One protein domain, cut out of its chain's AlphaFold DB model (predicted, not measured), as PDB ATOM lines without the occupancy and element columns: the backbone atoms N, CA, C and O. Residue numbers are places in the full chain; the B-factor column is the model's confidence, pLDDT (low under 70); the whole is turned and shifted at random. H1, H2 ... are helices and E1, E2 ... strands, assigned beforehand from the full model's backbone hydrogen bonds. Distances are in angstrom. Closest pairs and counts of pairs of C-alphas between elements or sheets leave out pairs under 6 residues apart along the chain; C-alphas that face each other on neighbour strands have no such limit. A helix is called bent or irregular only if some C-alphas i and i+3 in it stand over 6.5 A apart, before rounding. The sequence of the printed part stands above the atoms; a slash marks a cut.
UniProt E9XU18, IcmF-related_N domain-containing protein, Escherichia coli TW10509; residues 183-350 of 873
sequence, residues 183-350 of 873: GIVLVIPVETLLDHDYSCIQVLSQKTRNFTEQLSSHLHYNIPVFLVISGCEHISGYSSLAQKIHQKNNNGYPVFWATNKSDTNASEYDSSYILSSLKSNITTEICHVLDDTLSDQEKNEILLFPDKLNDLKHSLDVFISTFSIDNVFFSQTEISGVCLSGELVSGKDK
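This is residues 183 to 350 of the 873 residues of the protein "IcmF-related_N domain-containing protein" of Escherichia coli TW10509 (UniProt E9XU18). A small, twisted sheet of four strands is covered over part of one face, at its E3 edge, by H4; beyond H4 the long bent helix H5 runs along the elongated domain. H2 packs side by side with the arm H5b towards one end, and H3 packs on H4 and the arm H5a at the other. The 168 printed residues hold five named helices and four named strands, in the order E1 H1 H2 E2 H3 E3 H4 H5 E4. The sheet's order is E1 E2 E4 E3, mixed, and the class is mixed, helices and strands. The whole is compact, with a radius of gyration of the C-alphas of 17.4 A and spans of 57 by 34 by 30 A.

Find C-alpha 183 at (-39.134, -16.160, -21.861), where E1, residues 183 to 189, begins its 19.5 A. H1, residues 190 to 194, follows at once, then H2, residues 198 to 219, 31.2 A long. Next come E2, residues 225 to 230, H3, residues 238 to 248, 15.5 A, E3, residues 256 to 259, and H4, residues 271 to 289, 26.6 A. H5, residues 296 to 323, was assigned as one helix by its hydrogen bonds but is bent, with C-alphas 311 and 314 7.4 A apart; its arms are H5a, residues 296 to 311, 23.4 A, and H5b, residues 314 to 323, 14.0 A. H5a is irregular, with C-alphas 303 and 306 7.0 A apart. E4, residues 335 to 340, ends at C-alpha 340 at (-36.111, -33.093, -25.011).

Start at E1 and E2, parallel, with N 186 and O 226 2.8 A apart. E2 and E4 are parallel, with N 229 and O 339 at 2.8 A; E4 and E3 are antiparallel, with N 338 and O 258 at 2.9 A. E1, H1, H2 and E2 make a strand-helix-strand unit, two parallel neighbour strands with helices between, its crossover right-handed. H1 and H2 only graze the sheet. H4 is on the sheet at a height of 6.5 A, over E3; it and H5a form a helical hairpin at a shallow tilt of 14 degrees, their closest C-alphas, Lys 279 and Pro 306, 5.1 A apart. H2 and H5b touch at Ser 205 and Phe 323, whose C-alphas, the closest, are 5.2 A apart. H3 touches H5a at a steep tilt of 56 degrees, with the closest C-alphas, Leu 241 and Ile 302, at 5.6 A. Every O i to N i+4 pair is within hydrogen-bond range in H1, H2, H3, H4 and H5b, and 8 of 12 in H5a.

Look to Asp 292 and Phe 329 for the two C-alphas farthest apart, 57.5 A. The printed part has no cut; its long links are E3 to H4 and H5 to E4. The model's pLDDT is under 70 at residues 249 to 252, 260 to 270, 327, 329, 331 and 345 to 350.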
ATOM      1  N   GLY A 183     -38.483 -14.875 -22.055       87.56
ATOM      2  CA  GLY A 183     -39.134 -16.160 -21.861       87.56
ATOM      3  C   GLY A 183     -38.720 -16.804 -20.544       87.56
ATOM      4  O   GLY A 183     -37.716 -16.411 -19.932       87.56
ATOM      5  N   ILE A 184     -39.505 -17.783 -20.110       90.62
ATOM      6  CA  ILE A 184     -39.202 -18.661 -18.979       90.62
ATOM      7  C   ILE A 184     -38.930 -20.055 -19.536       90.62
ATOM      8  O   ILE A 184     -39.807 -20.652 -20.140       90.62
ATOM      9  N   VAL A 185     -37.733 -20.581 -19.315       90.88
ATOM     10  CA  VAL A 185     -37.400 -21.984 -19.550       90.88
ATOM     11  C   VAL A 185     -37.736 -22.755 -18.285       90.88
ATOM     12  O   VAL A 185     -37.114 -22.529 -17.242       90.88
ATOM     13  N   LEU A 186     -38.728 -23.633 -18.376       91.38
ATOM     14  CA  LEU A 186     -39.158 -24.503 -17.299       91.38
ATOM     15  C   LEU A 186     -38.580 -25.906 -17.498       91.38
ATOM     16  O   LEU A 186     -38.886 -26.552 -18.493       91.38
ATOM     17  N   VAL A 187     -37.766 -26.383 -16.559       89.94
ATOM     18  CA  VAL A 187     -37.179 -27.733 -16.609       89.94
ATOM     19  C   VAL A 187     -38.021 -28.709 -15.786       89.94
ATOM     20  O   VAL A 187     -38.374 -28.397 -14.644       89.94
ATOM     21  N   ILE A 188     -38.340 -29.868 -16.364       89.88
ATOM     22  CA  ILE A 188     -39.031 -30.980 -15.701       89.88
ATOM     23  C   ILE A 188     -38.261 -32.279 -15.983       89.88
ATOM     24  O   ILE A 188     -38.001 -32.572 -17.151       89.88
ATOM     25  N   PRO A 189     -37.899 -33.079 -14.967       88.50
ATOM     26  CA  PRO A 189     -37.268 -34.374 -15.187       88.50
ATOM     27  C   PRO A 189     -38.234 -35.371 -15.826       88.50
ATOM     28  O   PRO A 189     -39.411 -35.438 -15.466       88.50
ATOM     29  N   VAL A 190     -37.737 -36.174 -16.764       89.50
ATOM     30  CA  VAL A 190     -38.535 -37.204 -17.430       89.50
ATOM     31  C   VAL A 190     -38.991 -38.271 -16.442       89.50
ATOM     32  O   VAL A 190     -40.111 -38.751 -16.564       89.50
ATOM     33  N   GLU A 191     -38.184 -38.592 -15.426       87.25
ATOM     34  CA  GLU A 191     -38.557 -39.561 -14.392       87.25
ATOM     35  C   GLU A 191     -39.811 -39.096 -13.647       87.25
ATOM     36  O   GLU A 191     -40.722 -39.885 -13.428       87.25
ATOM     37  N   THR A 192     -39.929 -37.791 -13.365       86.38
ATOM     38  CA  THR A 192     -41.134 -37.207 -12.749       86.38
ATOM     39  C   THR A 192     -42.373 -37.382 -13.628       86.38
ATOM     40  O   THR A 192     -43.478 -37.534 -13.116       86.38
ATOM     41  N   LEU A 193     -42.208 -37.367 -14.953       87.62
ATOM     42  CA  LEU A 193     -43.302 -37.618 -15.893       87.62
ATOM     43  C   LEU A 193     -43.599 -39.121 -16.053       87.62
ATOM     44  O   LEU A 193     -44.750 -39.473 -16.307       87.62
ATOM     45  N   LEU A 194     -42.601 -39.993 -15.884       87.44
ATOM     46  CA  LEU A 194     -42.710 -41.453 -16.010       87.44
ATOM     47  C   LEU A 194     -43.115 -42.171 -14.713       87.44
ATOM     48  O   LEU A 194     -43.507 -43.331 -14.778       87.44
ATOM     49  N   ASP A 195     -43.057 -41.526 -13.549       82.25
ATOM     50  CA  ASP A 195     -43.424 -42.129 -12.252       82.25
ATOM     51  C   ASP A 195     -44.948 -42.306 -12.075       82.25
ATOM     52  O   ASP A 195     -45.415 -42.976 -11.160       82.25
ATOM     53  N   HIS A 196     -45.754 -41.723 -12.972       75.38
ATOM     54  CA  HIS A 196     -47.227 -41.754 -12.950       75.38
ATOM     55  C   HIS A 196     -47.873 -41.191 -11.659       75.38
ATOM     56  O   HIS A 196     -49.089 -41.300 -11.483       75.38
ATOM     57  N   ASP A 197     -47.118 -40.520 -10.779       84.19
ATOM     58  CA  ASP A 197     -47.673 -39.748  -9.662       84.19
ATOM     59  C   ASP A 197     -48.239 -38.406 -10.156       84.19
ATOM     60  O   ASP A 197     -47.631 -37.331 -10.069       84.19
ATOM     61  N   TYR A 198     -49.465 -38.468 -10.675       86.44
ATOM     62  CA  TYR A 198     -50.183 -37.300 -11.179       86.44
ATOM     63  C   TYR A 198     -50.406 -36.220 -10.114       86.44
ATOM     64  O   TYR A 198     -50.524 -35.042 -10.458       86.44
ATOM     65  N   SER A 199     -50.430 -36.584  -8.827       85.94
ATOM     66  CA  SER A 199     -50.591 -35.616  -7.739       85.94
ATOM     67  C   SER A 199     -49.347 -34.736  -7.593       85.94
ATOM     68  O   SER A 199     -49.458 -33.512  -7.474       85.94
ATOM     69  N   CYS A 200     -48.160 -35.338  -7.709       86.62
ATOM     70  CA  CYS A 200     -46.886 -34.629  -7.708       86.62
ATOM     71  C   CYS A 200     -46.781 -33.670  -8.905       86.62
ATOM     72  O   CYS A 200     -46.483 -32.481  -8.737       86.62
ATOM     73  N   ILE A 201     -47.140 -34.144 -10.104       88.81
ATOM     74  CA  ILE A 201     -47.151 -33.343 -11.338       88.81
ATOM     75  C   ILE A 201     -48.122 -32.159 -11.227       88.81
ATOM     76  O   ILE A 201     -47.783 -31.031 -11.599       88.81
ATOM     77  N   GLN A 202     -49.314 -32.379 -10.669       90.06
ATOM     78  CA  GLN A 202     -50.301 -31.322 -10.459       90.06
ATOM     79  C   GLN A 202     -49.776 -30.248  -9.494       90.06
ATOM     80  O   GLN A 202     -49.913 -29.053  -9.764       90.06
ATOM     81  N   VAL A 203     -49.131 -30.642  -8.391       89.56
ATOM     82  CA  VAL A 203     -48.525 -29.702  -7.431       89.56
ATOM     83  C   VAL A 203     -47.395 -28.897  -8.079       89.56
ATOM     84  O   VAL A 203     -47.316 -27.680  -7.879       89.56
ATOM     85  N   LEU A 204     -46.536 -29.540  -8.874       88.56
ATOM     86  CA  LEU A 204     -45.468 -28.870  -9.618       88.56
ATOM     87  C   LEU A 204     -46.038 -27.847 -10.614       88.56
ATOM     88  O   LEU A 204     -45.582 -26.698 -10.664       88.56
ATOM     89  N   SER A 205     -47.077 -28.233 -11.352       90.38
ATOM     90  CA  SER A 205     -47.774 -27.360 -12.297       90.38
ATOM     91  C   SER A 205     -48.406 -26.147 -11.603       90.38
ATOM     92  O   SER A 205     -48.162 -25.005 -11.994       90.38
ATOM     93  N   GLN A 206     -49.107 -26.342 -10.482       89.75
ATOM     94  CA  GLN A 206     -49.698 -25.239  -9.709       89.75
ATOM     95  C   GLN A 206     -48.645 -24.254  -9.187       89.75
ATOM     96  O   GLN A 206     -48.831 -23.035  -9.260       89.75
ATOM     97  N   LYS A 207     -47.532 -24.769  -8.653       90.12
ATOM     98  CA  LYS A 207     -46.430 -23.953  -8.121       90.12
ATOM     99  C   LYS A 207     -45.792 -23.085  -9.203       90.12
ATOM    100  O   LYS A 207     -45.578 -21.887  -8.991       90.12
ATOM    101  N   THR A 208     -45.505 -23.681 -10.355       89.69
ATOM    102  CA  THR A 208     -44.852 -23.009 -11.487       89.69
ATOM    103  C   THR A 208     -45.802 -22.036 -12.191       89.69
ATOM    104  O   THR A 208     -45.385 -20.919 -12.513       89.69
ATOM    105  N   ARG A 209     -47.094 -22.375 -12.327       89.38
ATOM    106  CA  ARG A 209     -48.140 -21.462 -12.820       89.38
ATOM    107  C   ARG A 209     -48.271 -20.230 -11.935       89.38
ATOM    108  O   ARG A 209     -48.141 -19.113 -12.422       89.38
ATOM    109  N   ASN A 210     -48.448 -20.418 -10.625       88.69
ATOM    110  CA  ASN A 210     -48.622 -19.318  -9.672       88.69
ATOM    111  C   ASN A 210     -47.446 -18.325  -9.710       88.69
ATOM    112  O   ASN A 210     -47.633 -17.113  -9.612       88.69
ATOM    113  N   PHE A 211     -46.221 -18.823  -9.876       90.38
ATOM    114  CA  PHE A 211     -45.056 -17.964 -10.064       90.38
ATOM    115  C   PHE A 211     -45.125 -17.163 -11.372       90.38
ATOM    116  O   PHE A 211     -44.910 -15.946 -11.356       90.38
ATOM    117  N   THR A 212     -45.440 -17.829 -12.484       89.25
ATOM    118  CA  THR A 212     -45.518 -17.215 -13.816       89.25
ATOM    119  C   THR A 212     -46.633 -16.173 -13.894       89.25
ATOM    120  O   THR A 212     -46.368 -15.038 -14.284       89.25
ATOM    121  N   GLU A 213     -47.849 -16.492 -13.444       88.12
ATOM    122  CA  GLU A 213     -49.003 -15.577 -13.435       88.12
ATOM    123  C   GLU A 213     -48.723 -14.311 -12.614       88.12
ATOM    124  O   GLU A 213     -48.933 -13.188 -13.085       88.12
ATOM    125  N   GLN A 214     -48.188 -14.465 -11.396       87.50
ATOM    126  CA  GLN A 214     -47.849 -13.320 -10.550       87.50
ATOM    127  C   GLN A 214     -46.759 -12.451 -11.186       87.50
ATOM    128  O   GLN A 214     -46.835 -11.216 -11.139       87.50
ATOM    129  N   LEU A 215     -45.740 -13.067 -11.790       87.94
ATOM    130  CA  LEU A 215     -44.665 -12.342 -12.455       87.94
ATOM    131  C   LEU A 215     -45.177 -11.582 -13.690       87.94
ATOM    132  O   LEU A 215     -44.926 -10.375 -13.798       87.94
ATOM    133  N   SER A 216     -45.936 -12.249 -14.561       85.62
ATOM    134  CA  SER A 216     -46.568 -11.670 -15.753       85.62
ATOM    135  C   SER A 216     -47.502 -10.513 -15.390       85.62
ATOM    136  O   SER A 216     -47.392  -9.418 -15.950       85.62
ATOM    137  N   SER A 217     -48.340 -10.681 -14.359       84.06
ATOM    138  CA  SER A 217     -49.232  -9.633 -13.836       84.06
ATOM    139  C   SER A 217     -48.470  -8.392 -13.373       84.06
ATOM    140  O   SER A 217     -48.794  -7.257 -13.741       84.06
ATOM    141  N   HIS A 218     -47.398  -8.583 -12.602       83.62
ATOM    142  CA  HIS A 218     -46.588  -7.474 -12.113       83.62
ATOM    143  C   HIS A 218     -45.804  -6.754 -13.219       83.62
ATOM    144  O   HIS A 218     -45.503  -5.557 -13.072       83.62
ATOM    145  N   LEU A 219     -45.445  -7.455 -14.292       82.31
ATOM    146  CA  LEU A 219     -44.744  -6.896 -15.447       82.31
ATOM    147  C   LEU A 219     -45.692  -6.313 -16.505       82.31
ATOM    148  O   LEU A 219     -45.240  -5.476 -17.283       82.31
ATOM    149  N   HIS A 220     -46.986  -6.650 -16.457       81.19
ATOM    150  CA  HIS A 220     -47.990  -6.332 -17.481       81.19
ATOM    151  C   HIS A 220     -47.599  -6.871 -18.866       81.19
ATOM    152  O   HIS A 220     -47.746  -6.181 -19.873       81.19
ATOM    153  N   TYR A 221     -47.042  -8.081 -18.888       80.50
ATOM    154  CA  TYR A 221     -46.553  -8.768 -20.080       80.50
ATOM    155  C   TYR A 221     -46.743 -10.273 -19.881       80.50
ATOM    156  O   TYR A 221     -46.330 -10.781 -18.839       80.50
ATOM    157  N   ASN A 222     -47.375 -10.961 -20.838       79.31
ATOM    158  CA  ASN A 222     -47.513 -12.416 -20.794       79.31
ATOM    159  C   ASN A 222     -46.190 -13.037 -21.253       79.31
ATOM    160  O   ASN A 222     -45.817 -12.894 -22.415       79.31
ATOM    161  N   ILE A 223     -45.436 -13.625 -20.325       83.62
ATOM    162  CA  ILE A 223     -44.105 -14.153 -20.629       83.62
ATOM    163  C   ILE A 223     -44.254 -15.549 -21.252       83.62
ATOM    164  O   ILE A 223     -44.863 -16.404 -20.606       83.62
ATOM    165  N   PRO A 224     -43.679 -15.815 -22.441       85.81
ATOM    166  CA  PRO A 224     -43.736 -17.140 -23.051       85.81
ATOM    167  C   PRO A 224     -42.972 -18.168 -22.206       85.81
ATOM    168  O   PRO A 224     -41.870 -17.887 -21.717       85.81
ATOM    169  N   VAL A 225     -43.550 -19.358 -22.035       88.25
ATOM    170  CA  VAL A 225     -42.955 -20.450 -21.251       88.25
ATOM    171  C   VAL A 225     -42.498 -21.564 -22.187       88.25
ATOM    172  O   VAL A 225     -43.266 -22.040 -23.009       88.25
ATOM    173  N   PHE A 226     -41.252 -22.001 -22.071       88.50
ATOM    174  CA  PHE A 226     -40.682 -23.089 -22.857       88.50
ATOM    175  C   PHE A 226     -40.350 -24.260 -21.944       88.50
ATOM    176  O   PHE A 226     -39.624 -24.086 -20.966       88.50
ATOM    177  N   LEU A 227     -40.878 -25.441 -22.244       90.31
ATOM    178  CA  LEU A 227     -40.684 -26.625 -21.419       90.31
ATOM    179  C   LEU A 227     -39.459 -27.415 -21.891       90.31
ATOM    180  O   LEU A 227     -39.318 -27.714 -23.073       90.31
ATOM    181  N   VAL A 228     -38.588 -27.796 -20.964       90.50
ATOM    182  CA  VAL A 228     -37.456 -28.693 -21.206       90.50
ATOM    183  C   VAL A 228     -37.668 -29.949 -20.374       90.50
ATOM    184  O   VAL A 228     -37.629 -29.890 -19.147       90.50
ATOM    185  N   ILE A 229     -37.876 -31.078 -21.044       90.50
ATOM    186  CA  ILE A 229     -37.917 -32.394 -20.414       90.50
ATOM    187  C   ILE A 229     -36.473 -32.891 -20.326       90.50
ATOM    188  O   ILE A 229     -35.858 -33.199 -21.345       90.50
ATOM    189  N   SER A 230     -35.906 -32.897 -19.123       88.31
ATOM    190  CA  SER A 230     -34.528 -33.334 -18.867       88.31
ATOM    191  C   SER A 230     -34.451 -34.816 -18.515       88.31
ATOM    192  O   SER A 230     -35.401 -35.360 -17.967       88.31
ATOM    193  N   GLY A 231     -33.302 -35.449 -18.742       86.44
ATOM    194  CA  GLY A 231     -33.070 -36.850 -18.381       86.44
ATOM    195  C   GLY A 231     -33.611 -37.854 -19.402       86.44
ATOM    196  O   GLY A 231     -33.846 -39.008 -19.055       86.44
ATOM    197  N   CYS A 232     -33.855 -37.440 -20.649       88.50
ATOM    198  CA  CYS A 232     -34.491 -38.271 -21.675       88.50
ATOM    199  C   CYS A 232     -33.712 -39.547 -22.041       88.50
ATOM    200  O   CYS A 232     -34.288 -40.419 -22.684       88.50
ATOM    201  N   GLU A 233     -32.457 -39.706 -21.606       86.25
ATOM    202  CA  GLU A 233     -31.706 -40.966 -21.681       86.25
ATOM    203  C   GLU A 233     -32.409 -42.140 -20.982       86.25
ATOM    204  O   GLU A 233     -32.200 -43.291 -21.360       86.25
ATOM    205  N   HIS A 234     -33.290 -41.863 -20.016       87.19
ATOM    206  CA  HIS A 234     -34.113 -42.880 -19.358       87.19
ATOM    207  C   HIS A 234     -35.255 -43.400 -20.251       87.19
ATOM    208  O   HIS A 234     -35.880 -44.411 -19.928       87.19
ATOM    209  N   ILE A 235     -35.530 -42.749 -21.388       88.31
ATOM    210  CA  ILE A 235     -36.461 -43.257 -22.399       88.31
ATOM    211  C   ILE A 235     -35.696 -44.174 -23.354       88.31
ATOM    212  O   ILE A 235     -34.764 -43.755 -24.044       88.31
ATOM    213  N   SER A 236     -36.146 -45.426 -23.447       86.50
ATOM    214  CA  SER A 236     -35.593 -46.413 -24.378       86.50
ATOM    215  C   SER A 236     -35.500 -45.857 -25.804       86.50
ATOM    216  O   SER A 236     -36.486 -45.360 -26.348       86.50
ATOM    217  N   GLY A 237     -34.319 -45.982 -26.411       85.81
ATOM    218  CA  GLY A 237     -34.032 -45.542 -27.779       85.81
ATOM    219  C   GLY A 237     -33.539 -44.097 -27.924       85.81
ATOM    220  O   GLY A 237     -32.949 -43.786 -28.960       85.81
ATOM    221  N   TYR A 238     -33.671 -43.237 -26.900       88.69
ATOM    222  CA  TYR A 238     -33.150 -41.859 -26.949       88.69
ATOM    223  C   TYR A 238     -31.632 -41.840 -27.136       88.69
ATOM    224  O   TYR A 238     -31.129 -41.228 -28.076       88.69
ATOM    225  N   SER A 239     -30.896 -42.528 -26.260       87.31
ATOM    226  CA  SER A 239     -29.432 -42.509 -26.267       87.31
ATOM    227  C   SER A 239     -28.845 -43.097 -27.549       87.31
ATOM    228  O   SER A 239     -27.913 -42.519 -28.108       87.31
ATOM    229  N   SER A 240     -29.422 -44.197 -28.042       85.88
ATOM    230  CA  SER A 240     -29.015 -44.862 -29.286       85.88
ATOM    231  C   SER A 240     -29.202 -43.933 -30.493       85.88
ATOM    232  O   SER A 240     -28.289 -43.764 -31.303       85.88
ATOM    233  N   LEU A 241     -30.347 -43.243 -30.576       86.81
ATOM    234  CA  LEU A 241     -30.619 -42.264 -31.630       86.81
ATOM    235  C   LEU A 241     -29.707 -41.032 -31.515       86.81
ATOM    236  O   LEU A 241     -29.095 -40.617 -32.499       86.81
ATOM    237  N   ALA A 242     -29.583 -40.464 -30.315       85.69
ATOM    238  CA  ALA A 242     -28.770 -39.284 -30.045       85.69
ATOM    239  C   ALA A 242     -27.291 -39.520 -30.396       85.69
ATOM    240  O   ALA A 242     -26.675 -38.717 -31.100       85.69
ATOM    241  N   GLN A 243     -26.725 -40.652 -29.974       83.12
ATOM    242  CA  GLN A 243     -25.343 -41.014 -30.283       83.12
ATOM    243  C   GLN A 243     -25.118 -41.152 -31.792       83.12
ATOM    244  O   GLN A 243     -24.104 -40.686 -32.316       83.12
ATOM    245  N   LYS A 244     -26.071 -41.750 -32.509       84.25
ATOM    246  CA  LYS A 244     -25.954 -41.945 -33.952       84.25
ATOM    247  C   LYS A 244     -26.111 -40.633 -34.737       84.25
ATOM    248  O   LYS A 244     -25.348 -40.405 -35.677       84.25
ATOM    249  N   ILE A 245     -27.007 -39.733 -34.320       83.94
ATOM    250  CA  ILE A 245     -27.091 -38.364 -34.867       83.94
ATOM    251  C   ILE A 245     -25.763 -37.632 -34.664       83.94
ATOM    252  O   ILE A 245     -25.232 -37.042 -35.605       83.94
ATOM    253  N   HIS A 246     -25.196 -37.710 -33.458       80.50
ATOM    254  CA  HIS A 246     -23.932 -37.055 -33.125       80.50
ATOM    255  C   HIS A 246     -22.776 -37.523 -34.027       80.50
ATOM    256  O   HIS A 246     -22.009 -36.700 -34.530       80.50
ATOM    257  N   GLN A 247     -22.697 -38.832 -34.298       78.94
ATOM    258  CA  GLN A 247     -21.706 -39.422 -35.206       78.94
ATOM    259  C   GLN A 247     -21.879 -38.973 -36.665       78.94
ATOM    260  O   GLN A 247     -20.888 -38.804 -37.372       78.94
ATOM    261  N   LYS A 248     -23.122 -38.795 -37.132       78.06
ATOM    262  CA  LYS A 248     -23.424 -38.462 -38.534       78.06
ATOM    263  C   LYS A 248     -23.304 -36.965 -38.838       78.06
ATOM    264  O   LYS A 248     -22.863 -36.600 -39.926       78.06
ATOM    265  N   ASN A 249     -23.638 -36.104 -37.877       69.75
ATOM    266  CA  ASN A 249     -23.718 -34.647 -38.050       69.75
ATOM    267  C   ASN A 249     -22.463 -33.892 -37.564       69.75
ATOM    268  O   ASN A 249     -22.575 -32.793 -37.023       69.75
ATOM    269  N   ASN A 250     -21.261 -34.453 -37.752       62.62
ATOM    270  CA  ASN A 250     -19.981 -33.810 -37.400       62.62
ATOM    271  C   ASN A 250     -19.933 -33.251 -35.954       62.62
ATOM    272  O   ASN A 250     -19.512 -32.114 -35.738       62.62
ATOM    273  N   ASN A 251     -20.343 -34.047 -34.961       60.50
ATOM    274  CA  ASN A 251     -20.279 -33.731 -33.525       60.50
ATOM    275  C   ASN A 251     -21.217 -32.608 -33.018       60.50
ATOM    276  O   ASN A 251     -21.000 -32.070 -31.929       60.50
ATOM    277  N   GLY A 252     -22.284 -32.258 -33.748       65.62
ATOM    278  CA  GLY A 252     -23.380 -31.444 -33.199       65.62
ATOM    279  C   GLY A 252     -24.138 -32.185 -32.087       65.62
ATOM    280  O   GLY A 252     -24.306 -33.405 -32.157       65.62
ATOM    281  N   TYR A 253     -24.579 -31.482 -31.038       72.00
ATOM    282  CA  TYR A 253     -25.397 -32.105 -29.993       72.00
ATOM    283  C   TYR A 253     -26.836 -32.287 -30.508       72.00
ATOM    284  O   TYR A 253     -27.444 -31.301 -30.928       72.00
ATOM    285  N   PRO A 254     -27.397 -33.507 -30.503       76.25
ATOM    286  CA  PRO A 254     -28.749 -33.751 -30.997       76.25
ATOM    287  C   PRO A 254     -29.784 -33.117 -30.066       76.25
ATOM    288  O   PRO A 254     -29.783 -33.370 -28.861       76.25
ATOM    289  N   VAL A 255     -30.692 -32.311 -30.620       76.69
ATOM    290  CA  VAL A 255     -31.791 -31.721 -29.853       76.69
ATOM    291  C   VAL A 255     -33.114 -31.904 -30.578       76.69
ATOM    292  O   VAL A 255     -33.279 -31.475 -31.716       76.69
ATOM    293  N   PHE A 256     -34.078 -32.502 -29.880       85.06
ATOM    294  CA  PHE A 256     -35.441 -32.670 -30.371       85.06
ATOM    295  C   PHE A 256     -36.347 -31.661 -29.688       85.06
ATOM    296  O   PHE A 256     -36.437 -31.627 -28.460       85.06
ATOM    297  N   TRP A 257     -37.032 -30.843 -30.473       85.56
ATOM    298  CA  TRP A 257     -37.948 -29.848 -29.944       85.56
ATOM    299  C   TRP A 257     -39.102 -29.601 -30.912       85.56
ATOM    300  O   TRP A 257     -39.024 -29.923 -32.101       85.56
ATOM    301  N   ALA A 258     -40.188 -29.051 -30.386       82.56
ATOM    302  CA  ALA A 258     -41.354 -28.635 -31.149       82.56
ATOM    303  C   ALA A 258     -41.891 -27.309 -30.599       82.56
ATOM    304  O   ALA A 258     -41.839 -27.054 -29.392       82.56
ATOM    305  N   THR A 259     -42.428 -26.469 -31.485       74.81
ATOM    306  CA  THR A 259     -43.188 -25.271 -31.091       74.81
ATOM    307  C   THR A 259     -44.671 -25.581 -31.048       74.81
ATOM    308  O   THR A 259     -45.155 -26.415 -31.806       74.81
ATOM    309  N   ASN A 260     -45.403 -24.873 -30.193       65.56
ATOM    310  CA  ASN A 260     -46.846 -25.045 -30.066       65.56
ATOM    311  C   ASN A 260     -47.665 -24.062 -30.931       65.56
ATOM    312  O   ASN A 260     -48.759 -23.658 -30.551       65.56
ATOM    313  N   LYS A 261     -47.145 -23.607 -32.077       60.03
ATOM    314  CA  LYS A 261     -47.932 -22.752 -32.979       60.03
ATOM    315  C   LYS A 261     -48.776 -23.632 -33.901       60.03
ATOM    316  O   LYS A 261     -48.243 -24.219 -34.839       60.03
ATOM    317  N   SER A 262     -50.077 -23.729 -33.631       51.56
ATOM    318  CA  SER A 262     -51.055 -24.161 -34.632       51.56
ATOM    319  C   SER A 262     -51.391 -22.976 -35.544       51.56
ATOM    320  O   SER A 262     -51.675 -21.881 -35.065       51.56
ATOM    321  N   ASP A 263     -51.421 -23.182 -36.862       47.34
ATOM    322  CA  ASP A 263     -51.837 -22.151 -37.838       47.34
ATOM    323  C   ASP A 263     -53.353 -21.843 -37.797       47.34
ATOM    324  O   ASP A 263     -53.870 -21.047 -38.580       47.34
ATOM    325  N   THR A 264     -54.097 -22.465 -36.880       40.25
ATOM    326  CA  THR A 264     -55.546 -22.303 -36.722       40.25
ATOM    327  C   THR A 264     -55.883 -21.895 -35.290       40.25
ATOM    328  O   THR A 264     -55.320 -22.432 -34.338       40.25
ATOM    329  N   ASN A 265     -56.788 -20.916 -35.163       39.94
ATOM    330  CA  ASN A 265     -57.276 -20.289 -33.925       39.94
ATOM    331  C   ASN A 265     -58.024 -21.277 -33.000       39.94
ATOM    332  O   ASN A 265     -59.221 -21.115 -32.763       39.94
ATOM    333  N   ALA A 266     -57.352 -22.309 -32.496       39.72
ATOM    334  CA  ALA A 266     -57.880 -23.194 -31.469       39.72
ATOM    335  C   ALA A 266     -57.376 -22.715 -30.102       39.72
ATOM    336  O   ALA A 266     -56.188 -22.765 -29.806       39.72
ATOM    337  N   SER A 267     -58.295 -22.241 -29.266       44.84
ATOM    338  CA  SER A 267     -58.060 -21.851 -27.870       44.84
ATOM    339  C   SER A 267     -57.864 -23.050 -26.926       44.84
ATOM    340  O   SER A 267     -58.030 -22.912 -25.719       44.84
ATOM    341  N   GLU A 268     -57.548 -24.232 -27.455       52.09
ATOM    342  CA  GLU A 268     -57.315 -25.449 -26.679       52.09
ATOM    343  C   GLU A 268     -55.885 -25.928 -26.903       52.09
ATOM    344  O   GLU A 268     -55.494 -26.378 -27.978       52.09
ATOM    345  N   TYR A 269     -55.087 -25.784 -25.854       59.97
ATOM    346  CA  TYR A 269     -53.723 -26.270 -25.792       59.97
ATOM    347  C   TYR A 269     -53.743 -27.806 -25.659       59.97
ATOM    348  O   TYR A 269     -54.073 -28.315 -24.589       59.97
ATOM    349  N   ASP A 270     -53.382 -28.545 -26.714       67.88
ATOM    350  CA  ASP A 270     -53.404 -30.018 -26.740       67.88
ATOM    351  C   ASP A 270     -51.983 -30.610 -26.683       67.88
ATOM    352  O   ASP A 270     -51.170 -30.412 -27.593       67.88
ATOM    353  N   SER A 271     -51.672 -31.384 -25.634       72.44
ATOM    354  CA  SER A 271     -50.382 -32.088 -25.523       72.44
ATOM    355  C   SER A 271     -50.167 -33.083 -26.670       72.44
ATOM    356  O   SER A 271     -49.027 -33.355 -27.060       72.44
ATOM    357  N   SER A 272     -51.259 -33.586 -27.259       76.44
ATOM    358  CA  SER A 272     -51.239 -34.511 -28.389       76.44
ATOM    359  C   SER A 272     -50.599 -33.864 -29.612       76.44
ATOM    360  O   SER A 272     -49.848 -34.537 -30.317       76.44
ATOM    361  N   TYR A 273     -50.830 -32.565 -29.837       79.38
ATOM    362  CA  TYR A 273     -50.218 -31.831 -30.944       79.38
ATOM    363  C   TYR A 273     -48.702 -31.753 -30.767       79.38
ATOM    364  O   TYR A 273     -47.959 -32.196 -31.637       79.38
ATOM    365  N   ILE A 274     -48.237 -31.314 -29.598       81.19
ATOM    366  CA  ILE A 274     -46.806 -31.197 -29.280       81.19
ATOM    367  C   ILE A 274     -46.098 -32.540 -29.407       81.19
ATOM    368  O   ILE A 274     -45.034 -32.623 -30.022       81.19
ATOM    369  N   LEU A 275     -46.687 -33.600 -28.848       83.44
ATOM    370  CA  LEU A 275     -46.135 -34.946 -28.950       83.44
ATOM    371  C   LEU A 275     -46.131 -35.434 -30.397       83.44
ATOM    372  O   LEU A 275     -45.146 -36.026 -30.821       83.44
ATOM    373  N   SER A 276     -47.174 -35.156 -31.181       84.06
ATOM    374  CA  SER A 276     -47.202 -35.510 -32.603       84.06
ATOM    375  C   SER A 276     -46.139 -34.762 -33.415       84.06
ATOM    376  O   SER A 276     -45.476 -35.372 -34.252       84.06
ATOM    377  N   SER A 277     -45.897 -33.479 -33.122       85.50
ATOM    378  CA  SER A 277     -44.842 -32.685 -33.755       85.50
ATOM    379  C   SER A 277     -43.452 -33.183 -33.361       85.50
ATOM    380  O   SER A 277     -42.601 -33.357 -34.229       85.50
ATOM    381  N   LEU A 278     -43.227 -33.478 -32.074       87.19
ATOM    382  CA  LEU A 278     -41.979 -34.086 -31.604       87.19
ATOM    383  C   LEU A 278     -41.738 -35.432 -32.282       87.19
ATOM    384  O   LEU A 278     -40.654 -35.653 -32.808       87.19
ATOM    385  N   LYS A 279     -42.753 -36.303 -32.322       88.12
ATOM    386  CA  LYS A 279     -42.681 -37.593 -33.013       88.12
ATOM    387  C   LYS A 279     -42.335 -37.419 -34.478       88.12
ATOM    388  O   LYS A 279     -41.412 -38.072 -34.932       88.12
ATOM    389  N   SER A 280     -43.017 -36.524 -35.192       86.50
ATOM    390  CA  SER A 280     -42.728 -36.258 -36.602       86.50
ATOM    391  C   SER A 280     -41.276 -35.822 -36.797       86.50
ATOM    392  O   SER A 280     -40.586 -36.400 -37.630       86.50
ATOM    393  N   ASN A 281     -40.794 -34.864 -35.997       85.31
ATOM    394  CA  ASN A 281     -39.414 -34.377 -36.068       85.31
ATOM    395  C   ASN A 281     -38.409 -35.502 -35.785       85.31
ATOM    396  O   ASN A 281     -37.443 -35.678 -36.522       85.31
ATOM    397  N   ILE A 282     -38.664 -36.312 -34.757       88.06
ATOM    398  CA  ILE A 282     -37.826 -37.458 -34.396       88.06
ATOM    399  C   ILE A 282     -37.852 -38.522 -35.497       88.06
ATOM    400  O   ILE A 282     -36.802 -39.034 -35.860       88.06
ATOM    401  N   THR A 283     -39.013 -38.847 -36.064       86.94
ATOM    402  CA  THR A 283     -39.141 -39.811 -37.164       86.94
ATOM    403  C   THR A 283     -38.382 -39.339 -38.403       86.94
ATOM    404  O   THR A 283     -37.726 -40.149 -39.053       86.94
ATOM    405  N   THR A 284     -38.406 -38.041 -38.714       86.00
ATOM    406  CA  THR A 284     -37.582 -37.465 -39.787       86.00
ATOM    407  C   THR A 284     -36.090 -37.654 -39.507       86.00
ATOM    408  O   THR A 284     -35.373 -38.142 -40.380       86.00
ATOM    409  N   GLU A 285     -35.627 -37.370 -38.287       84.75
ATOM    410  CA  GLU A 285     -34.231 -37.617 -37.892       84.75
ATOM    411  C   GLU A 285     -33.863 -39.106 -37.956       84.75
ATOM    412  O   GLU A 285     -32.805 -39.465 -38.468       84.75
ATOM    413  N   ILE A 286     -34.759 -39.999 -37.530       87.00
ATOM    414  CA  ILE A 286     -34.583 -41.452 -37.654       87.00
ATOM    415  C   ILE A 286     -34.379 -41.842 -39.126       87.00
ATOM    416  O   ILE A 286     -33.418 -42.545 -39.438       87.00
ATOM    417  N   CYS A 287     -35.208 -41.339 -40.048       84.62
ATOM    418  CA  CYS A 287     -35.053 -41.581 -41.488       84.62
ATOM    419  C   CYS A 287     -33.705 -41.088 -42.031       84.62
ATOM    420  O   CYS A 287     -33.131 -41.717 -42.919       84.62
ATOM    421  N   HIS A 288     -33.182 -39.980 -41.503       82.19
ATOM    422  CA  HIS A 288     -31.878 -39.456 -41.903       82.19
ATOM    423  C   HIS A 288     -30.707 -40.265 -41.360       82.19
ATOM    424  O   HIS A 288     -29.612 -40.171 -41.914       82.19
ATOM    425  N   VAL A 289     -30.899 -41.045 -40.303       82.62
ATOM    426  CA  VAL A 289     -29.815 -41.627 -39.503       82.62
ATOM    427  C   VAL A 289     -29.745 -43.151 -39.613       82.62
ATOM    428  O   VAL A 289     -28.655 -43.707 -39.474       82.62
ATOM    429  N   LEU A 290     -30.861 -43.814 -39.930       82.94
ATOM    430  CA  LEU A 290     -30.921 -45.253 -40.192       82.94
ATOM    431  C   LEU A 290     -29.980 -45.656 -41.338       82.94
ATOM    432  O   LEU A 290     -30.070 -45.143 -42.454       82.94
ATOM    433  N   ASP A 291     -29.079 -46.595 -41.056       80.75
ATOM    434  CA  ASP A 291     -28.169 -47.213 -42.018       80.75
ATOM    435  C   ASP A 291     -27.833 -48.662 -41.601       80.75
ATOM    436  O   ASP A 291     -28.258 -49.144 -40.545       80.75
ATOM    437  N   ASP A 292     -27.074 -49.378 -42.434       77.00
ATOM    438  CA  ASP A 292     -26.696 -50.779 -42.189       77.00
ATOM    439  C   ASP A 292     -25.628 -50.967 -41.100       77.00
ATOM    440  O   ASP A 292     -25.272 -52.099 -40.783       77.00
ATOM    441  N   THR A 293     -25.121 -49.887 -40.499       78.25
ATOM    442  CA  THR A 293     -24.084 -49.971 -39.455       78.25
ATOM    443  C   THR A 293     -24.650 -50.167 -38.047       78.25
ATOM    444  O   THR A 293     -23.890 -50.456 -37.126       78.25
ATOM    445  N   LEU A 294     -25.966 -50.016 -37.876       81.38
ATOM    446  CA  LEU A 294     -26.680 -50.275 -36.624       81.38
ATOM    447  C   LEU A 294     -27.005 -51.769 -36.482       81.38
ATOM    448  O   LEU A 294     -27.458 -52.399 -37.442       81.38
ATOM    449  N   SER A 295     -26.845 -52.323 -35.280       84.31
ATOM    450  CA  SER A 295     -27.323 -53.674 -34.959       84.31
ATOM    451  C   SER A 295     -28.853 -53.759 -35.015       84.31
ATOM    452  O   SER A 295     -29.552 -52.761 -34.833       84.31
ATOM    453  N   ASP A 296     -29.402 -54.960 -35.225       82.94
ATOM    454  CA  ASP A 296     -30.860 -55.165 -35.254       82.94
ATOM    455  C   ASP A 296     -31.540 -54.726 -33.944       82.94
ATOM    456  O   ASP A 296     -32.666 -54.227 -33.961       82.94
ATOM    457  N   GLN A 297     -30.836 -54.848 -32.813       83.38
ATOM    458  CA  GLN A 297     -31.306 -54.367 -31.517       83.38
ATOM    459  C   GLN A 297     -31.371 -52.831 -31.465       83.38
ATOM    460  O   GLN A 297     -32.412 -52.287 -31.104       83.38
ATOM    461  N   GLU A 298     -30.313 -52.126 -31.880       82.94
ATOM    462  CA  GLU A 298     -30.291 -50.652 -31.908       82.94
ATOM    463  C   GLU A 298     -31.324 -50.087 -32.889       82.94
ATOM    464  O   GLU A 298     -32.002 -49.109 -32.576       82.94
ATOM    465  N   LYS A 299     -31.495 -50.718 -34.060       84.75
ATOM    466  CA  LYS A 299     -32.535 -50.339 -35.034       84.75
ATOM    467  C   LYS A 299     -33.925 -50.436 -34.412       84.75
ATOM    468  O   LYS A 299     -34.720 -49.511 -34.564       84.75
ATOM    469  N   ASN A 300     -34.212 -51.524 -33.698       86.00
ATOM    470  CA  ASN A 300     -35.496 -51.718 -33.030       86.00
ATOM    471  C   ASN A 300     -35.718 -50.683 -31.911       86.00
ATOM    472  O   ASN A 300     -36.771 -50.052 -31.851       86.00
ATOM    473  N   GLU A 301     -34.711 -50.436 -31.070       85.62
ATOM    474  CA  GLU A 301     -34.783 -49.421 -30.008       85.62
ATOM    475  C   GLU A 301     -35.030 -48.008 -30.561       85.62
ATOM    476  O   GLU A 301     -35.883 -47.289 -30.039       85.62
ATOM    477  N   ILE A 302     -34.334 -47.622 -31.635       88.25
ATOM    478  CA  ILE A 302     -34.492 -46.314 -32.289       88.25
ATOM    479  C   ILE A 302     -35.878 -46.177 -32.932       88.25
ATOM    480  O   ILE A 302     -36.521 -45.139 -32.783       88.25
ATOM    481  N   LEU A 303     -36.363 -47.210 -33.631       88.25
ATOM    482  CA  LEU A 303     -37.674 -47.186 -34.294       88.25
ATOM    483  C   LEU A 303     -38.841 -47.106 -33.301       88.25
ATOM    484  O   LEU A 303     -39.856 -46.488 -33.615       88.25
ATOM    485  N   LEU A 304     -38.698 -47.691 -32.108       88.88
ATOM    486  CA  LEU A 304     -39.721 -47.658 -31.058       88.88
ATOM    487  C   LEU A 304     -39.710 -46.365 -30.227       88.88
ATOM    488  O   LEU A 304     -40.688 -46.083 -29.532       88.88
ATOM    489  N   PHE A 305     -38.643 -45.563 -30.286       89.25
ATOM    490  CA  PHE A 305     -38.503 -44.348 -29.476       89.25
ATOM    491  C   PHE A 305     -39.663 -43.339 -29.645       89.25
ATOM    492  O   PHE A 305     -40.206 -42.906 -28.623       89.25
ATOM    493  N   PRO A 306     -40.129 -42.993 -30.866       89.75
ATOM    494  CA  PRO A 306     -41.284 -42.107 -31.035       89.75
ATOM    495  C   PRO A 306     -42.549 -42.620 -30.337       89.75
ATOM    496  O   PRO A 306     -43.342 -41.826 -29.827       89.75
ATOM    497  N   ASP A 307     -42.753 -43.936 -30.280       86.88
ATOM    498  CA  ASP A 307     -43.907 -44.524 -29.601       86.88
ATOM    499  C   ASP A 307     -43.766 -44.499 -28.085       86.88
ATOM    500  O   ASP A 307     -44.757 -44.239 -27.400       86.88
ATOM    501  N   LYS A 308     -42.544 -44.646 -27.559       88.00
ATOM    502  CA  LYS A 308     -42.248 -44.497 -26.124       88.00
ATOM    503  C   LYS A 308     -42.521 -43.096 -25.583       88.00
ATOM    504  O   LYS A 308     -42.814 -42.949 -24.403       88.00
ATOM    505  N   LEU A 309     -42.546 -42.064 -26.428       87.06
ATOM    506  CA  LEU A 309     -42.992 -40.730 -26.004       87.06
ATOM    507  C   LEU A 309     -44.476 -40.678 -25.603       87.06
ATOM    508  O   LEU A 309     -44.871 -39.761 -24.884       87.06
ATOM    509  N   ASN A 310     -45.301 -41.647 -26.023       87.31
ATOM    510  CA  ASN A 310     -46.689 -41.739 -25.556       87.31
ATOM    511  C   ASN A 310     -46.783 -42.015 -24.056       87.31
ATOM    512  O   ASN A 310     -47.775 -41.619 -23.446       87.31
ATOM    513  N   ASP A 311     -45.765 -42.641 -23.464       87.19
ATOM    514  CA  ASP A 311     -45.732 -42.943 -22.031       87.19
ATOM    515  C   ASP A 311     -45.755 -41.641 -21.201       87.19
ATOM    516  O   ASP A 311     -46.252 -41.612 -20.079       87.19
ATOM    517  N   LEU A 312     -45.317 -40.518 -21.788       88.38
ATOM    518  CA  LEU A 312     -45.353 -39.189 -21.167       88.38
ATOM    519  C   LEU A 312     -46.698 -38.469 -21.328       88.38
ATOM    520  O   LEU A 312     -46.921 -37.452 -20.668       88.38
ATOM    521  N   LYS A 313     -47.589 -38.951 -22.206       87.81
ATOM    522  CA  LYS A 313     -48.772 -38.206 -22.661       87.81
ATOM    523  C   LYS A 313     -49.666 -37.771 -21.510       87.81
ATOM    524  O   LYS A 313     -49.915 -36.583 -21.340       87.81
ATOM    525  N   HIS A 314     -50.100 -38.721 -20.688       86.62
ATOM    526  CA  HIS A 314     -51.046 -38.433 -19.615       86.62
ATOM    527  C   HIS A 314     -50.447 -37.490 -18.557       86.62
ATOM    528  O   HIS A 314     -51.117 -36.591 -18.053       86.62
ATOM    529  N   SER A 315     -49.167 -37.661 -18.228       89.00
ATOM    530  CA  SER A 315     -48.452 -36.785 -17.295       89.00
ATOM    531  C   SER A 315     -48.316 -35.360 -17.838       89.00
ATOM    532  O   SER A 315     -48.530 -34.391 -17.107       89.00
ATOM    533  N   LEU A 316     -48.025 -35.218 -19.134       88.19
ATOM    534  CA  LEU A 316     -47.988 -33.925 -19.812       88.19
ATOM    535  C   LEU A 316     -49.372 -33.275 -19.888       88.19
ATOM    536  O   LEU A 316     -49.469 -32.081 -19.615       88.19
ATOM    537  N   ASP A 317     -50.434 -34.036 -20.162       87.88
ATOM    538  CA  ASP A 317     -51.821 -33.550 -20.133       87.88
ATOM    539  C   ASP A 317     -52.184 -32.969 -18.763       87.88
ATOM    540  O   ASP A 317     -52.691 -31.849 -18.667       87.88
ATOM    541  N   VAL A 318     -51.874 -33.691 -17.681       89.00
ATOM    542  CA  VAL A 318     -52.110 -33.223 -16.305       89.00
ATOM    543  C   VAL A 318     -51.309 -31.953 -16.015       89.00
ATOM    544  O   VAL A 318     -51.848 -30.998 -15.444       89.00
ATOM    545  N   PHE A 319     -50.039 -31.910 -16.425       90.12
ATOM    546  CA  PHE A 319     -49.193 -30.738 -16.229       90.12
ATOM    547  C   PHE A 319     -49.749 -29.516 -16.967       90.12
ATOM    548  O   PHE A 319     -49.960 -28.471 -16.350       90.12
ATOM    549  N   ILE A 320     -50.008 -29.657 -18.265       87.44
ATOM    550  CA  ILE A 320     -50.451 -28.598 -19.175       87.44
ATOM    551  C   ILE A 320     -51.831 -28.073 -18.782       87.44
ATOM    552  O   ILE A 320     -51.995 -26.865 -18.632       87.44
ATOM    553  N   SER A 321     -52.805 -28.959 -18.559       86.38
ATOM    554  CA  SER A 321     -54.167 -28.567 -18.162       86.38
ATOM    555  C   SER A 321     -54.181 -27.816 -16.833       86.38
ATOM    556  O   SER A 321     -54.942 -26.869 -16.653       86.38
ATOM    557  N   THR A 322     -53.292 -28.189 -15.911       88.25
ATOM    558  CA  THR A 322     -53.124 -27.477 -14.645       88.25
ATOM    559  C   THR A 322     -52.343 -26.173 -14.826       88.25
ATOM    560  O   THR A 322     -52.595 -25.218 -14.094       88.25
ATOM    561  N   PHE A 323     -51.425 -26.078 -15.787       88.06
ATOM    562  CA  PHE A 323     -50.581 -24.898 -15.979       88.06
ATOM    563  C   PHE A 323     -51.319 -23.785 -16.730       88.06
ATOM    564  O   PHE A 323     -51.222 -22.622 -16.353       88.06
ATOM    565  N   SER A 324     -52.115 -24.138 -17.736       83.06
ATOM    566  CA  SER A 324     -52.750 -23.207 -18.677       83.06
ATOM    567  C   SER A 324     -54.233 -22.951 -18.358       83.06
ATOM    568  O   SER A 324     -55.065 -22.943 -19.264       83.06
ATOM    569  N   ILE A 325     -54.586 -22.763 -17.080       80.81
ATOM    570  CA  ILE A 325     -55.978 -22.500 -16.662       80.81
ATOM    571  C   ILE A 325     -56.365 -21.042 -16.925       80.81
ATOM    572  O   ILE A 325     -55.666 -20.121 -16.504       80.81
ATOM    573  N   ASP A 326     -57.534 -20.836 -17.528       71.12
ATOM    574  CA  ASP A 326     -58.131 -19.511 -17.677       71.12
ATOM    575  C   ASP A 326     -58.616 -18.944 -16.340       71.12
ATOM    576  O   ASP A 326     -59.320 -19.597 -15.564       71.12
ATOM    577  N   ASN A 327     -58.277 -17.682 -16.073       68.62
ATOM    578  CA  ASN A 327     -58.698 -16.991 -14.863       68.62
ATOM    579  C   ASN A 327     -59.081 -15.532 -15.154       68.62
ATOM    580  O   ASN A 327     -58.438 -14.835 -15.927       68.62
ATOM    581  N   VAL A 328     -60.102 -15.024 -14.462       72.00
ATOM    582  CA  VAL A 328     -60.546 -13.620 -14.532       72.00
ATOM    583  C   VAL A 328     -59.450 -12.643 -14.075       72.00
ATOM    584  O   VAL A 328     -59.438 -11.480 -14.477       72.00
ATOM    585  N   PHE A 329     -58.529 -13.094 -13.217       69.25
ATOM    586  CA  PHE A 329     -57.504 -12.236 -12.617       69.25
ATOM    587  C   PHE A 329     -56.183 -12.167 -13.402       69.25
ATOM    588  O   PHE A 329     -55.446 -11.190 -13.240       69.25
ATOM    589  N   PHE A 330     -55.869 -13.166 -14.233       72.81
ATOM    590  CA  PHE A 330     -54.581 -13.296 -14.923       72.81
ATOM    591  C   PHE A 330     -54.783 -13.796 -16.356       72.81
ATOM    592  O   PHE A 330     -55.664 -14.608 -16.602       72.81
ATOM    593  N   SER A 331     -53.969 -13.321 -17.302       66.50
ATOM    594  CA  SER A 331     -53.952 -13.880 -18.659       66.50
ATOM    595  C   SER A 331     -53.451 -15.322 -18.629       66.50
ATOM    596  O   SER A 331     -52.488 -15.597 -17.908       66.50
ATOM    597  N   GLN A 332     -54.055 -16.192 -19.440       71.94
ATOM    598  CA  GLN A 332     -53.627 -17.579 -19.603       71.94
ATOM    599  C   GLN A 332     -52.128 -17.641 -19.930       71.94
ATOM    600  O   GLN A 332     -51.636 -16.933 -20.816       71.94
ATOM    601  N   THR A 333     -51.379 -18.450 -19.182       75.50
ATOM    602  CA  THR A 333     -49.960 -18.684 -19.458       75.50
ATOM    603  C   THR A 333     -49.826 -19.736 -20.547       75.50
ATOM    604  O   THR A 333     -50.247 -20.872 -20.357       75.50
ATOM    605  N   GLU A 334     -49.219 -19.367 -21.670       74.50
ATOM    606  CA  GLU A 334     -49.042 -20.261 -22.813       74.50
ATOM    607  C   GLU A 334     -47.659 -20.921 -22.788       74.50
ATOM    608  O   GLU A 334     -46.635 -20.265 -22.555       74.50
ATOM    609  N   ILE A 335     -47.615 -22.223 -23.073       83.06
ATOM    610  CA  ILE A 335     -46.360 -22.954 -23.268       83.06
ATOM    611  C   ILE A 335     -45.994 -22.905 -24.765       83.06
ATOM    612  O   ILE A 335     -46.609 -23.545 -25.614       83.06
ATOM    613  N   SER A 336     -44.977 -22.131 -25.115       78.81
ATOM    614  CA  SER A 336     -44.587 -21.840 -26.499       78.81
ATOM    615  C   SER A 336     -43.908 -23.010 -27.224       78.81
ATOM    616  O   SER A 336     -43.856 -23.020 -28.455       78.81
ATOM    617  N   GLY A 337     -43.395 -24.000 -26.494       84.25
ATOM    618  CA  GLY A 337     -42.776 -25.191 -27.072       84.25
ATOM    619  C   GLY A 337     -42.218 -26.146 -26.021       84.25
ATOM    620  O   GLY A 337     -42.152 -25.806 -24.836       84.25
ATOM    621  N   VAL A 338     -41.827 -27.336 -26.477       88.44
ATOM    622  CA  VAL A 338     -41.259 -28.408 -25.651       88.44
ATOM    623  C   VAL A 338     -39.977 -28.928 -26.291       88.44
ATOM    624  O   VAL A 338     -39.913 -29.112 -27.505       88.44
ATOM    625  N   CYS A 339     -38.962 -29.177 -25.470       89.12
ATOM    626  CA  CYS A 339     -37.667 -29.707 -25.872       89.12
ATOM    627  C   CYS A 339     -37.290 -30.923 -25.032       89.12
ATOM    628  O   CYS A 339     -37.504 -30.929 -23.821       89.12
ATOM    629  N   LEU A 340     -36.673 -31.917 -25.664       89.06
ATOM    630  CA  LEU A 340     -36.111 -33.093 -25.011       89.06
ATOM    631  C   LEU A 340     -34.609 -32.900 -24.803       89.06
ATOM    632  O   LEU A 340     -33.881 -32.526 -25.725       89.06
ATOM    633  N   SER A 341     -34.153 -33.168 -23.588       86.31
ATOM    634  CA  SER A 341     -32.760 -33.088 -23.168       86.31
ATOM    635  C   SER A 341     -32.376 -34.376 -22.452       86.31
ATOM    636  O   SER A 341     -33.080 -34.802 -21.537       86.31
ATOM    637  N   GLY A 342     -31.266 -34.992 -22.845       82.38
ATOM    638  CA  GLY A 342     -30.703 -36.161 -22.177       82.38
ATOM    639  C   GLY A 342     -29.223 -36.348 -22.492       82.38
ATOM    640  O   GLY A 342     -28.711 -35.710 -23.413       82.38
ATOM    641  N   GLU A 343     -28.532 -37.172 -21.707       77.50
ATOM    642  CA  GLU A 343     -27.080 -37.395 -21.802       77.50
ATOM    643  C   GLU A 343     -26.672 -38.357 -22.944       77.50
ATOM    644  O   GLU A 343     -27.382 -39.301 -23.298       77.50
ATOM    645  N   LEU A 344     -25.483 -38.131 -23.523       74.44
ATOM    646  CA  LEU A 344     -24.868 -39.004 -24.535       74.44
ATOM    647  C   LEU A 344     -24.025 -40.111 -23.868       74.44
ATOM    648  O   LEU A 344     -23.189 -39.831 -23.014       74.44
ATOM    649  N   VAL A 345     -24.200 -41.367 -24.303       63.94
ATOM    650  CA  VAL A 345     -23.647 -42.578 -23.649       63.94
ATOM    651  C   VAL A 345     -22.126 -42.755 -23.808       63.94
ATOM    652  O   VAL A 345     -21.509 -43.476 -23.025       63.94
ATOM    653  N   SER A 346     -21.470 -42.095 -24.770       52.72
ATOM    654  CA  SER A 346     -20.024 -42.262 -24.979       52.72
ATOM    655  C   SER A 346     -19.363 -41.041 -25.620       52.72
ATOM    656  O   SER A 346     -19.716 -40.651 -26.730       52.72
ATOM    657  N   GLY A 347     -18.358 -40.473 -24.941       49.78
ATOM    658  CA  GLY A 347     -17.417 -39.522 -25.538       49.78
ATOM    659  C   GLY A 347     -16.773 -38.564 -24.536       49.78
ATOM    660  O   GLY A 347     -17.404 -37.632 -24.056       49.78
ATOM    661  N   LYS A 348     -15.472 -38.738 -24.270       47.59
ATOM    662  CA  LYS A 348     -14.630 -37.758 -23.553       47.59
ATOM    663  C   LYS A 348     -14.423 -36.441 -24.329       47.59
ATOM    664  O   LYS A 348     -13.810 -35.527 -23.783       47.59
ATOM    665  N   ASP A 349     -14.951 -36.325 -25.548       52.47
ATOM    666  CA  ASP A 349     -14.970 -35.091 -26.334       52.47
ATOM    667  C   ASP A 349     -16.173 -34.222 -25.944       52.47
ATOM    668  O   ASP A 349     -17.226 -34.229 -26.576       52.47
ATOM    669  N   LYS A 350     -15.999 -33.432 -24.880       56.41
ATOM    670  CA  LYS A 350     -16.963 -32.421 -24.412       56.41
ATOM    671  C   LYS A 350     -17.023 -31.190 -25.333       56.41
ATOM    672  O   LYS A 350     -17.016 -30.072 -24.836       56.41
TER     673      LYS A 350